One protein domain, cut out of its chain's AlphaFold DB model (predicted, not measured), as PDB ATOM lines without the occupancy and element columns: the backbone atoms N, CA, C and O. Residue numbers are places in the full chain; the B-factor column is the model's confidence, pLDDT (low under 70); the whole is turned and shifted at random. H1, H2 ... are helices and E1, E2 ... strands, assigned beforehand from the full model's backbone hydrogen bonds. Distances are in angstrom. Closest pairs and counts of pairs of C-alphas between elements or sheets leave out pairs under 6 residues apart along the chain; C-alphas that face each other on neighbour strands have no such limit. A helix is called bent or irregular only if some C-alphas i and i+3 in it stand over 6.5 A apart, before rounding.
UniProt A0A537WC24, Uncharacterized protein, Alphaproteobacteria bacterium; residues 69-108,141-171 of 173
ATOM      1  N   SER A  69      29.523 -15.695 -41.086       84.56
ATOM      2  CA  SER A  69      29.233 -14.281 -40.826       84.56
ATOM      3  C   SER A  69      30.134 -13.673 -39.778       84.56
ATOM      4  O   SER A  69      30.438 -12.491 -39.893       84.56
ATOM      5  N   ASP A  70      30.533 -14.427 -38.754       87.50
ATOM      6  CA  ASP A  70      31.385 -13.891 -37.695       87.50
ATOM      7  C   ASP A  70      32.750 -13.493 -38.264       87.50
ATOM      8  O   ASP A  70      33.196 -12.365 -38.045       87.50
ATOM      9  N   THR A  71      33.334 -14.344 -39.113       88.25
ATOM     10  CA  THR A  71      34.577 -14.054 -39.844       88.25
ATOM     11  C   THR A  71      34.448 -12.811 -40.730       88.25
ATOM     12  O   THR A  71      35.300 -11.921 -40.700       88.25
ATOM     13  N   VAL A  72      33.362 -12.701 -41.507       88.25
ATOM     14  CA  VAL A  72      33.134 -11.530 -42.375       88.25
ATOM     15  C   VAL A  72      32.880 -10.264 -41.550       88.25
ATOM     16  O   VAL A  72      33.348  -9.183 -41.910       88.25
ATOM     17  N   ARG A  73      32.185 -10.378 -40.416       89.81
ATOM     18  CA  ARG A  73      31.905  -9.252 -39.521       89.81
ATOM     19  C   ARG A  73      33.182  -8.726 -38.871       89.81
ATOM     20  O   ARG A  73      33.374  -7.512 -38.851       89.81
ATOM     21  N   GLU A  74      34.072  -9.601 -38.406       90.56
ATOM     22  CA  GLU A  74      35.390  -9.215 -37.878       90.56
ATOM     23  C   GLU A  74      36.225  -8.488 -38.948       90.56
ATOM     24  O   GLU A  74      36.844  -7.447 -38.688       90.56
ATOM     25  N   PHE A  75      36.184  -8.981 -40.187       92.88
ATOM     26  CA  PHE A  75      36.845  -8.324 -41.308       92.88
ATOM     27  C   PHE A  75      36.284  -6.921 -41.569       92.88
ATOM     28  O   PHE A  75      37.042  -5.955 -41.660       92.88
ATOM     29  N   TYR A  76      34.958  -6.780 -41.629       91.69
ATOM     30  CA  TYR A  76      34.289  -5.492 -41.833       91.69
ATOM     31  C   TYR A  76      34.596  -4.491 -40.721       91.69
ATOM     32  O   TYR A  76      34.868  -3.325 -41.007       91.69
ATOM     33  N   GLN A  77      34.633  -4.938 -39.466       92.31
ATOM     34  CA  GLN A  77      35.049  -4.099 -38.341       92.31
ATOM     35  C   GLN A  77      36.496  -3.620 -38.497       92.31
ATOM     36  O   GLN A  77      36.788  -2.451 -38.249       92.31
ATOM     37  N   THR A  78      37.392  -4.490 -38.965       93.00
ATOM     38  CA  THR A  78      38.790  -4.125 -39.229       93.00
ATOM     39  C   THR A  78      38.905  -3.078 -40.341       93.00
ATOM     40  O   THR A  78      39.676  -2.124 -40.212       93.00
ATOM     41  N   LEU A  79      38.117  -3.208 -41.411       92.12
ATOM     42  CA  LEU A  79      38.077  -2.225 -42.496       92.12
ATOM     43  C   LEU A  79      37.531  -0.875 -42.020       92.12
ATOM     44  O   LEU A  79      38.171   0.148 -42.250       92.12
ATOM     45  N   LEU A  80      36.409  -0.865 -41.294       91.94
ATOM     46  CA  LEU A  80      35.842   0.363 -40.725       91.94
ATOM     47  C   LEU A  80      36.826   1.049 -39.774       91.94
ATOM     48  O   LEU A  80      37.012   2.263 -39.848       91.94
ATOM     49  N   TYR A  81      37.514   0.277 -38.931       91.25
ATOM     50  CA  TYR A  81      38.561   0.807 -38.064       91.25
ATOM     51  C   TYR A  81      39.675   1.484 -38.872       91.25
ATOM     52  O   TYR A  81      40.091   2.593 -38.531       91.25
ATOM     53  N   ASN A  82      40.139   0.846 -39.950       91.12
ATOM     54  CA  ASN A  82      41.150   1.411 -40.840       91.12
ATOM     55  C   ASN A  82      40.672   2.671 -41.563       91.12
ATOM     56  O   ASN A  82      41.485   3.553 -41.795       91.12
ATOM     57  N   MET A  83      39.391   2.794 -41.890       89.88
ATOM     58  CA  MET A  83      38.840   3.998 -42.518       89.88
ATOM     59  C   MET A  83      38.729   5.161 -41.525       89.88
ATOM     60  O   MET A  83      39.011   6.306 -41.873       89.88
ATOM     61  N   GLN A  84      38.347   4.869 -40.279       90.31
ATOM     62  CA  GLN A  84      38.185   5.868 -39.215       90.31
ATOM     63  C   GLN A  84      39.529   6.351 -38.654       90.31
ATOM     64  O   GLN A  84      39.702   7.534 -38.378       90.31
ATOM     65  N   ASN A  85      40.496   5.443 -38.507       87.56
ATOM     66  CA  ASN A  85      41.810   5.723 -37.913       87.56
ATOM     67  C   ASN A  85      42.930   5.798 -38.962       87.56
ATOM     68  O   ASN A  85      44.075   6.111 -38.649       87.56
ATOM     69  N   GLY A  86      42.626   5.514 -40.224       78.94
ATOM     70  CA  GLY A  86      43.583   5.463 -41.326       78.94
ATOM     71  C   GLY A  86      44.428   6.716 -41.496       78.94
ATOM     72  O   GLY A  86      45.642   6.568 -41.670       78.94
ATOM     73  N   PRO A  87      43.844   7.927 -41.421       80.69
ATOM     74  CA  PRO A  87      44.608   9.165 -41.512       80.69
ATOM     75  C   PRO A  87      45.652   9.330 -40.398       80.69
ATOM     76  O   PRO A  87      46.698   9.917 -40.654       80.69
ATOM     77  N   SER A  88      45.414   8.797 -39.192       86.06
ATOM     78  CA  SER A  88      46.335   8.949 -38.056       86.06
ATOM     79  C   SER A  88      47.460   7.911 -38.051       86.06
ATOM     80  O   SER A  88      48.598   8.248 -37.735       86.06
ATOM     81  N   VAL A  89      47.179   6.661 -38.434       86.94
ATOM     82  CA  VAL A  89      48.180   5.569 -38.438       86.94
ATOM     83  C   VAL A  89      48.924   5.415 -39.773       86.94
ATOM     84  O   VAL A  89      49.927   4.699 -39.859       86.94
ATOM     85  N   GLY A  90      48.433   6.067 -40.831       89.50
ATOM     86  CA  GLY A  90      48.996   6.006 -42.177       89.50
ATOM     87  C   GLY A  90      48.912   4.617 -42.826       89.50
ATOM     88  O   GLY A  90      48.361   3.661 -42.278       89.50
ATOM     89  N   GLN A  91      49.481   4.487 -44.028       89.75
ATOM     90  CA  GLN A  91      49.408   3.248 -44.814       89.75
ATOM     91  C   GLN A  91      50.029   2.048 -44.084       89.75
ATOM     92  O   GLN A  91      49.449   0.964 -44.076       89.75
ATOM     93  N   ARG A  92      51.180   2.236 -43.425       92.00
ATOM     94  CA  ARG A  92      51.864   1.160 -42.688       92.00
ATOM     95  C   ARG A  92      51.014   0.610 -41.545       92.00
ATOM     96  O   ARG A  92      50.941  -0.606 -41.394       92.00
ATOM     97  N   GLY A  93      50.348   1.477 -40.781       92.81
ATOM     98  CA  GLY A  93      49.457   1.050 -39.702       92.81
ATOM     99  C   GLY A  93      48.254   0.266 -40.220       92.81
ATOM    100  O   GLY A  93      47.930  -0.791 -39.680       92.81
ATOM    101  N   ARG A  94      47.648   0.723 -41.325       93.62
ATOM    102  CA  ARG A  94      46.528   0.016 -41.968       93.62
ATOM    103  C   ARG A  94      46.926  -1.371 -42.478       93.62
ATOM    104  O   ARG A  94      46.192  -2.331 -42.251       93.62
ATOM    105  N   VAL A  95      48.097  -1.486 -43.113       95.38
ATOM    106  CA  VAL A  95      48.656  -2.774 -43.564       95.38
ATOM    107  C   VAL A  95      48.915  -3.699 -42.377       95.38
ATOM    108  O   VAL A  95      48.481  -4.845 -42.402       95.38
ATOM    109  N   ALA A  96      49.565  -3.206 -41.318       94.94
ATOM    110  CA  ALA A  96      49.864  -4.007 -40.131       94.94
ATOM    111  C   ALA A  96      48.596  -4.550 -39.452       94.94
ATOM    112  O   ALA A  96      48.598  -5.671 -38.948       94.94
ATOM    113  N   ARG A  97      47.503  -3.778 -39.472       94.00
ATOM    114  CA  ARG A  97      46.212  -4.200 -38.918       94.00
ATOM    115  C   ARG A  97      45.522  -5.269 -39.765       94.00
ATOM    116  O   ARG A  97      44.896  -6.161 -39.203       94.00
ATOM    117  N   LEU A  98      45.631  -5.184 -41.092       94.62
ATOM    118  CA  LEU A  98      45.000  -6.137 -42.011       94.62
ATOM    119  C   LEU A  98      45.794  -7.432 -42.189       94.62
ATOM    120  O   LEU A  98      45.180  -8.470 -42.422       94.62
ATOM    121  N   ALA A  99      47.119  -7.391 -42.039       95.31
ATOM    122  CA  ALA A  99      47.999  -8.540 -42.241       95.31
ATOM    123  C   ALA A  99      47.549  -9.830 -41.517       95.31
ATOM    124  O   ALA A  99      47.499 -10.862 -42.172       95.31
ATOM    125  N   PRO A 100      47.155  -9.828 -40.225       94.69
ATOM    126  CA  PRO A 100      46.698 -11.056 -39.566       94.69
ATOM    127  C   PRO A 100      45.256 -11.462 -39.911       94.69
ATOM    128  O   PRO A 100      44.861 -12.589 -39.618       94.69
ATOM    129  N   VAL A 101      44.455 -10.559 -40.484       93.38
ATOM    130  CA  VAL A 101      43.025 -10.789 -40.758       93.38
ATOM    131  C   VAL A 101      42.823 -11.357 -42.161       93.38
ATOM    132  O   VAL A 101      42.033 -12.277 -42.347       93.38
ATOM    133  N   VAL A 102      43.578 -10.864 -43.145       92.75
ATOM    134  CA  VAL A 102      43.504 -11.312 -44.545       92.75
ATOM    135  C   VAL A 102      43.613 -12.839 -44.698       92.75
ATOM    136  O   VAL A 102      42.683 -13.421 -45.256       92.75
ATOM    137  N   PRO A 103      44.639 -13.536 -44.175       91.62
ATOM    138  CA  PRO A 103      44.762 -14.986 -44.349       91.62
ATOM    139  C   PRO A 103      43.716 -15.808 -43.575       91.62
ATOM    140  O   PRO A 103      43.621 -17.011 -43.786       91.62
ATOM    141  N   ARG A 104      42.929 -15.192 -42.679       90.94
ATOM    142  CA  ARG A 104      41.805 -15.859 -41.991       90.94
ATOM    143  C   ARG A 104      40.509 -15.795 -42.790       90.94
ATOM    144  O   ARG A 104      39.663 -16.670 -42.658       90.94
ATOM    145  N   VAL A 105      40.343 -14.729 -43.569       91.38
ATOM    146  CA  VAL A 105      39.114 -14.441 -44.322       91.38
ATOM    147  C   VAL A 105      39.214 -14.964 -45.753       91.38
ATOM    148  O   VAL A 105      38.209 -15.361 -46.337       91.38
ATOM    149  N   PHE A 106      40.420 -14.961 -46.322       90.44
ATOM    150  CA  PHE A 106      40.683 -15.372 -47.693       90.44
ATOM    151  C   PHE A 106      41.485 -16.671 -47.737       90.44
ATOM    152  O   PHE A 106      42.510 -16.797 -47.068       90.44
ATOM    153  N   ASP A 107      41.079 -17.593 -48.613       93.25
ATOM    154  CA  ASP A 107      41.893 -18.753 -48.980       93.25
ATOM    155  C   ASP A 107      43.012 -18.309 -49.935       93.25
ATOM    156  O   ASP A 107      42.911 -18.391 -51.163       93.25
ATOM    157  N   ILE A 108      44.079 -17.758 -49.349       94.12
ATOM    158  CA  ILE A 108      45.250 -17.276 -50.083       94.12
ATOM    159  C   ILE A 108      45.857 -18.375 -50.968       94.12
ATOM    160  O   ILE A 108      46.126 -18.073 -52.137       94.12
ATOM    161  N   ALA A 141      47.846  -5.013 -49.028       93.56
ATOM    162  CA  ALA A 141      48.148  -3.651 -49.454       93.56
ATOM    163  C   ALA A 141      46.980  -3.015 -50.220       93.56
ATOM    164  O   ALA A 141      46.611  -1.881 -49.921       93.56
ATOM    165  N   VAL A 142      46.357  -3.759 -51.140       93.25
ATOM    166  CA  VAL A 142      45.203  -3.282 -51.916       93.25
ATOM    167  C   VAL A 142      44.029  -2.923 -51.004       93.25
ATOM    168  O   VAL A 142      43.418  -1.871 -51.182       93.25
ATOM    169  N   TYR A 143      43.715  -3.748 -50.001       92.00
ATOM    170  CA  TYR A 143      42.653  -3.425 -49.041       92.00
ATOM    171  C   TYR A 143      43.032  -2.246 -48.132       92.00
ATOM    172  O   TYR A 143      42.196  -1.380 -47.881       92.00
ATOM    173  N   ALA A 144      44.286  -2.151 -47.684       91.75
ATOM    174  CA  ALA A 144      44.756  -1.022 -46.875       91.75
ATOM    175  C   ALA A 144      44.744   0.318 -47.634       91.75
ATOM    176  O   ALA A 144      44.619   1.378 -47.014       91.75
ATOM    177  N   GLU A 145      44.912   0.282 -48.956       90.12
ATOM    178  CA  GLU A 145      44.816   1.445 -49.836       90.12
ATOM    179  C   GLU A 145      43.359   1.820 -50.121       90.12
ATOM    180  O   GLU A 145      43.001   2.986 -50.010       90.12
ATOM    181  N   ARG A 146      42.506   0.837 -50.439       87.69
ATOM    182  CA  ARG A 146      41.102   1.083 -50.804       87.69
ATOM    183  C   ARG A 146      40.210   1.490 -49.631       87.69
ATOM    184  O   ARG A 146      39.202   2.148 -49.855       87.69
ATOM    185  N   PHE A 147      40.548   1.074 -48.413       88.31
ATOM    186  CA  PHE A 147      39.784   1.360 -47.195       88.31
ATOM    187  C   PHE A 147      40.584   2.290 -46.270       88.31
ATOM    188  O   PHE A 147      40.920   1.934 -45.139       88.31
ATOM    189  N   ASP A 148      40.947   3.473 -46.773       84.31
ATOM    190  CA  ASP A 148      41.797   4.445 -46.076       84.31
ATOM    191  C   ASP A 148      41.046   5.637 -45.460       84.31
ATOM    192  O   ASP A 148      41.606   6.325 -44.602       84.31
ATOM    193  N   LYS A 149      39.801   5.881 -45.882       80.31
ATOM    194  CA  LYS A 149      38.986   7.034 -45.484       80.31
ATOM    195  C   LYS A 149      37.550   6.626 -45.210       80.31
ATOM    196  O   LYS A 149      37.009   5.774 -45.904       80.31
ATOM    197  N   TYR A 150      36.942   7.280 -44.227       82.38
ATOM    198  CA  TYR A 150      35.534   7.132 -43.879       82.38
ATOM    199  C   TYR A 150      34.724   8.335 -44.374       82.38
ATOM    200  O   TYR A 150      35.029   9.473 -44.022       82.38
ATOM    201  N   SER A 151      33.687   8.075 -45.163       78.38
ATOM    202  CA  SER A 151      32.731   9.047 -45.710       78.38
ATOM    203  C   SER A 151      31.268   8.694 -45.382       78.38
ATOM    204  O   SER A 151      30.352   9.254 -45.980       78.38
ATOM    205  N   GLY A 152      31.032   7.783 -44.427       78.19
ATOM    206  CA  GLY A 152      29.692   7.333 -44.010       78.19
ATOM    207  C   GLY A 152      29.337   5.905 -44.439       78.19
ATOM    208  O   GLY A 152      28.162   5.537 -44.466       78.19
ATOM    209  N   GLU A 153      30.329   5.099 -44.807       81.94
ATOM    210  CA  GLU A 153      30.143   3.739 -45.294       81.94
ATOM    211  C   GLU A 153      29.621   2.807 -44.198       81.94
ATOM    212  O   GLU A 153      30.098   2.802 -43.064       81.94
ATOM    213  N   ARG A 154      28.674   1.941 -44.571       76.69
ATOM    214  CA  ARG A 154      28.183   0.855 -43.719       76.69
ATOM    215  C   ARG A 154      28.613  -0.491 -44.292       76.69
ATOM    216  O   ARG A 154      28.328  -0.816 -45.452       76.69
ATOM    217  N   LEU A 155      29.338  -1.253 -43.477       81.00
ATOM    218  CA  LEU A 155      29.764  -2.622 -43.762       81.00
ATOM    219  C   LEU A 155      29.043  -3.551 -42.783       81.00
ATOM    220  O   LEU A 155      29.468  -3.713 -41.642       81.00
ATOM    221  N   GLU A 156      27.931  -4.132 -43.223       78.00
ATOM    222  CA  GLU A 156      27.064  -4.963 -42.387       78.00
ATOM    223  C   GLU A 156      26.798  -6.309 -43.058       78.00
ATOM    224  O   GLU A 156      26.620  -6.394 -44.276       78.00
ATOM    225  N   VAL A 157      26.769  -7.358 -42.239       77.94
ATOM    226  CA  VAL A 157      26.359  -8.701 -42.645       77.94
ATOM    227  C   VAL A 157      24.856  -8.822 -42.415       77.94
ATOM    228  O   VAL A 157      24.414  -8.771 -41.269       77.94
ATOM    229  N   ILE A 158      24.077  -8.977 -43.488       74.19
ATOM    230  CA  ILE A 158      22.601  -8.978 -43.417       74.19
ATOM    231  C   ILE A 158      21.985 -10.383 -43.419       74.19
ATOM    232  O   ILE A 158      20.777 -10.527 -43.252       74.19
ATOM    233  N   GLY A 159      22.793 -11.428 -43.599       72.19
ATOM    234  CA  GLY A 159      22.342 -12.810 -43.468       72.19
ATOM    235  C   GLY A 159      23.297 -13.822 -44.088       72.19
ATOM    236  O   GLY A 159      24.135 -13.480 -44.923       72.19
ATOM    237  N   GLU A 160      23.115 -15.077 -43.690       75.62
ATOM    238  CA  GLU A 160      23.760 -16.244 -44.289       75.62
ATOM    239  C   GLU A 160      22.757 -16.975 -45.170       75.62
ATOM    240  O   GLU A 160      21.597 -17.155 -44.798       75.62
ATOM    241  N   GLN A 161      23.205 -17.415 -46.338       72.44
ATOM    242  CA  GLN A 161      22.458 -18.341 -47.168       72.44
ATOM    243  C   GLN A 161      23.289 -19.610 -47.369       72.44
ATOM    244  O   GLN A 161      24.362 -19.536 -47.975       72.44
ATOM    245  N   PRO A 162      22.814 -20.774 -46.896       72.12
ATOM    246  CA  PRO A 162      23.451 -22.037 -47.223       72.12
ATOM    247  C   PRO A 162      23.315 -22.318 -48.724       72.12
ATOM    248  O   PRO A 162      22.294 -22.029 -49.354       72.12
ATOM    249  N   THR A 163      24.365 -22.884 -49.298       72.94
ATOM    250  CA  THR A 163      24.477 -23.284 -50.703       72.94
ATOM    251  C   THR A 163      25.001 -24.717 -50.776       72.94
ATOM    252  O   THR A 163      25.544 -25.239 -49.803       72.94
ATOM    253  N   SER A 164      24.891 -25.357 -51.943       64.50
ATOM    254  CA  SER A 164      25.429 -26.707 -52.177       64.50
ATOM    255  C   SER A 164      26.952 -26.810 -52.010       64.50
ATOM    256  O   SER A 164      27.470 -27.916 -51.888       64.50
ATOM    257  N   HIS A 165      27.665 -25.678 -51.999       66.31
ATOM    258  CA  HIS A 165      29.125 -25.605 -51.901       66.31
ATOM    259  C   HIS A 165      29.610 -24.789 -50.687       66.31
ATOM    260  O   HIS A 165      30.782 -24.431 -50.637       66.31
ATOM    261  N   GLY A 166      28.730 -24.454 -49.733       73.56
ATOM    262  CA  GLY A 166      29.086 -23.704 -48.521       73.56
ATOM    263  C   GLY A 166      28.128 -22.583 -48.149       73.56
ATOM    264  O   GLY A 166      26.950 -22.648 -48.487       73.56
ATOM    265  N   THR A 167      28.604 -21.544 -47.460       69.88
ATOM    266  CA  THR A 167      27.749 -20.472 -46.919       69.88
ATOM    267  C   THR A 167      28.038 -19.130 -47.582       69.88
ATOM    268  O   THR A 167      29.134 -18.594 -47.469       69.88
ATOM    269  N   MET A 168      27.036 -18.531 -48.223       70.62
ATOM    270  CA  MET A 168      27.148 -17.195 -48.810       70.62
ATOM    271  C   MET A 168      26.678 -16.123 -47.823       70.62
ATOM    272  O   MET A 168      25.581 -16.224 -47.273       70.62
ATOM    273  N   VAL A 169      27.480 -15.073 -47.629       71.31
ATOM    274  CA  VAL A 169      27.155 -13.935 -46.753       71.31
ATOM    275  C   VAL A 169      26.627 -12.767 -47.593       71.31
ATOM    276  O   VAL A 169      27.292 -12.328 -48.529       71.31
ATOM    277  N   LYS A 170      25.429 -12.257 -47.280       67.88
ATOM    278  CA  LYS A 170      24.778 -11.157 -48.023       67.88
ATOM    279  C   LYS A 170      25.145  -9.772 -47.457       67.88
ATOM    280  O   LYS A 170      25.313  -9.637 -46.243       67.88
ATOM    281  N   ARG A 171      25.183  -8.739 -48.319       53.28
ATOM    282  CA  ARG A 171      25.336  -7.292 -48.001       53.28
ATOM    283  C   ARG A 171      24.354  -6.441 -48.848       53.28
ATOM    284  O   ARG A 171      24.025  -6.853 -49.953       53.28
TER     285      ARG A 171
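This is residues 69 to 108 and 141 to 171 of the 173 residues of an uncharacterized protein of Alphaproteobacteria bacterium (UniProt A0A537WC24). A long helix folds back on itself near one end: its long arm H1a turns into the short arm H1b beside it, H3 packs on H1b, and H2 packs on residues 71 to 75 of H1a. Beyond the other end of H1a, near its residues 69 to 73, lies the hairpin of E1 and E2, reached by the long stretch 147 to 158. The printed part has 71 residues, in the order H1, H2, H3, E1, E2, and is mostly helix, with one antiparallel sheet, E1 - E2. It is only just compact, close to loose, with a radius of gyration of the C-alphas of 13.2 A, and elongated, spanning 43 by 28 by 16 A.

Find C-alpha 69 at (29.233, -14.281, -40.826), where H1, residues 69 to 98, begins. By its hydrogen bonds it was assigned as one helix, but it is bent: C-alphas 88 and 91 are 9.4 A apart. Arm H1a, residues 69 to 88, is 29.0 A long, with a kink of 32 degrees near residue 82, and is irregular, C-alphas 84 and 87 being 7.6 A apart; arm H1b, residues 91 to 98, is 10.7 A long. Next come H2, residues 102 to 105, and H3, residues 141 to 146. E1, residues 159 to 163, is 12.9 A long; E2, residues 166 to 170, is 13.3 A long and ends at (24.778, -11.157, -48.023).

H1a, with residues 78 to 86 alone, touches H1b, opposite ways at a shallow tilt of 17 degrees; look at C-alphas 82 and 94, the closest, 5.7 A apart. H1b touches H3, about perpendicular at 75 degrees, closest at C-alphas 94 and 144, 5.3 A. H1a touches H2, closest at C-alphas 71 and 105, 6.4 A. In the hairpin, N 161 and O 168 are within hydrogen-bond range at 2.8 A. Every O i to N i+4 pair is within range in H1b and H3, and 14 of 16 in H1a; H2 is too short for such a pair.

The farthest C-alphas, of Ser 88 and Ser 164, are 43.7 A apart. Residues 109 to 140 are not printed; C-alphas 108 and 141 are 13.9 A apart across the cut. The link from H3 to E1 is long. Look for pLDDT under 70 at residues 164 to 165, 167 and 170 to 171.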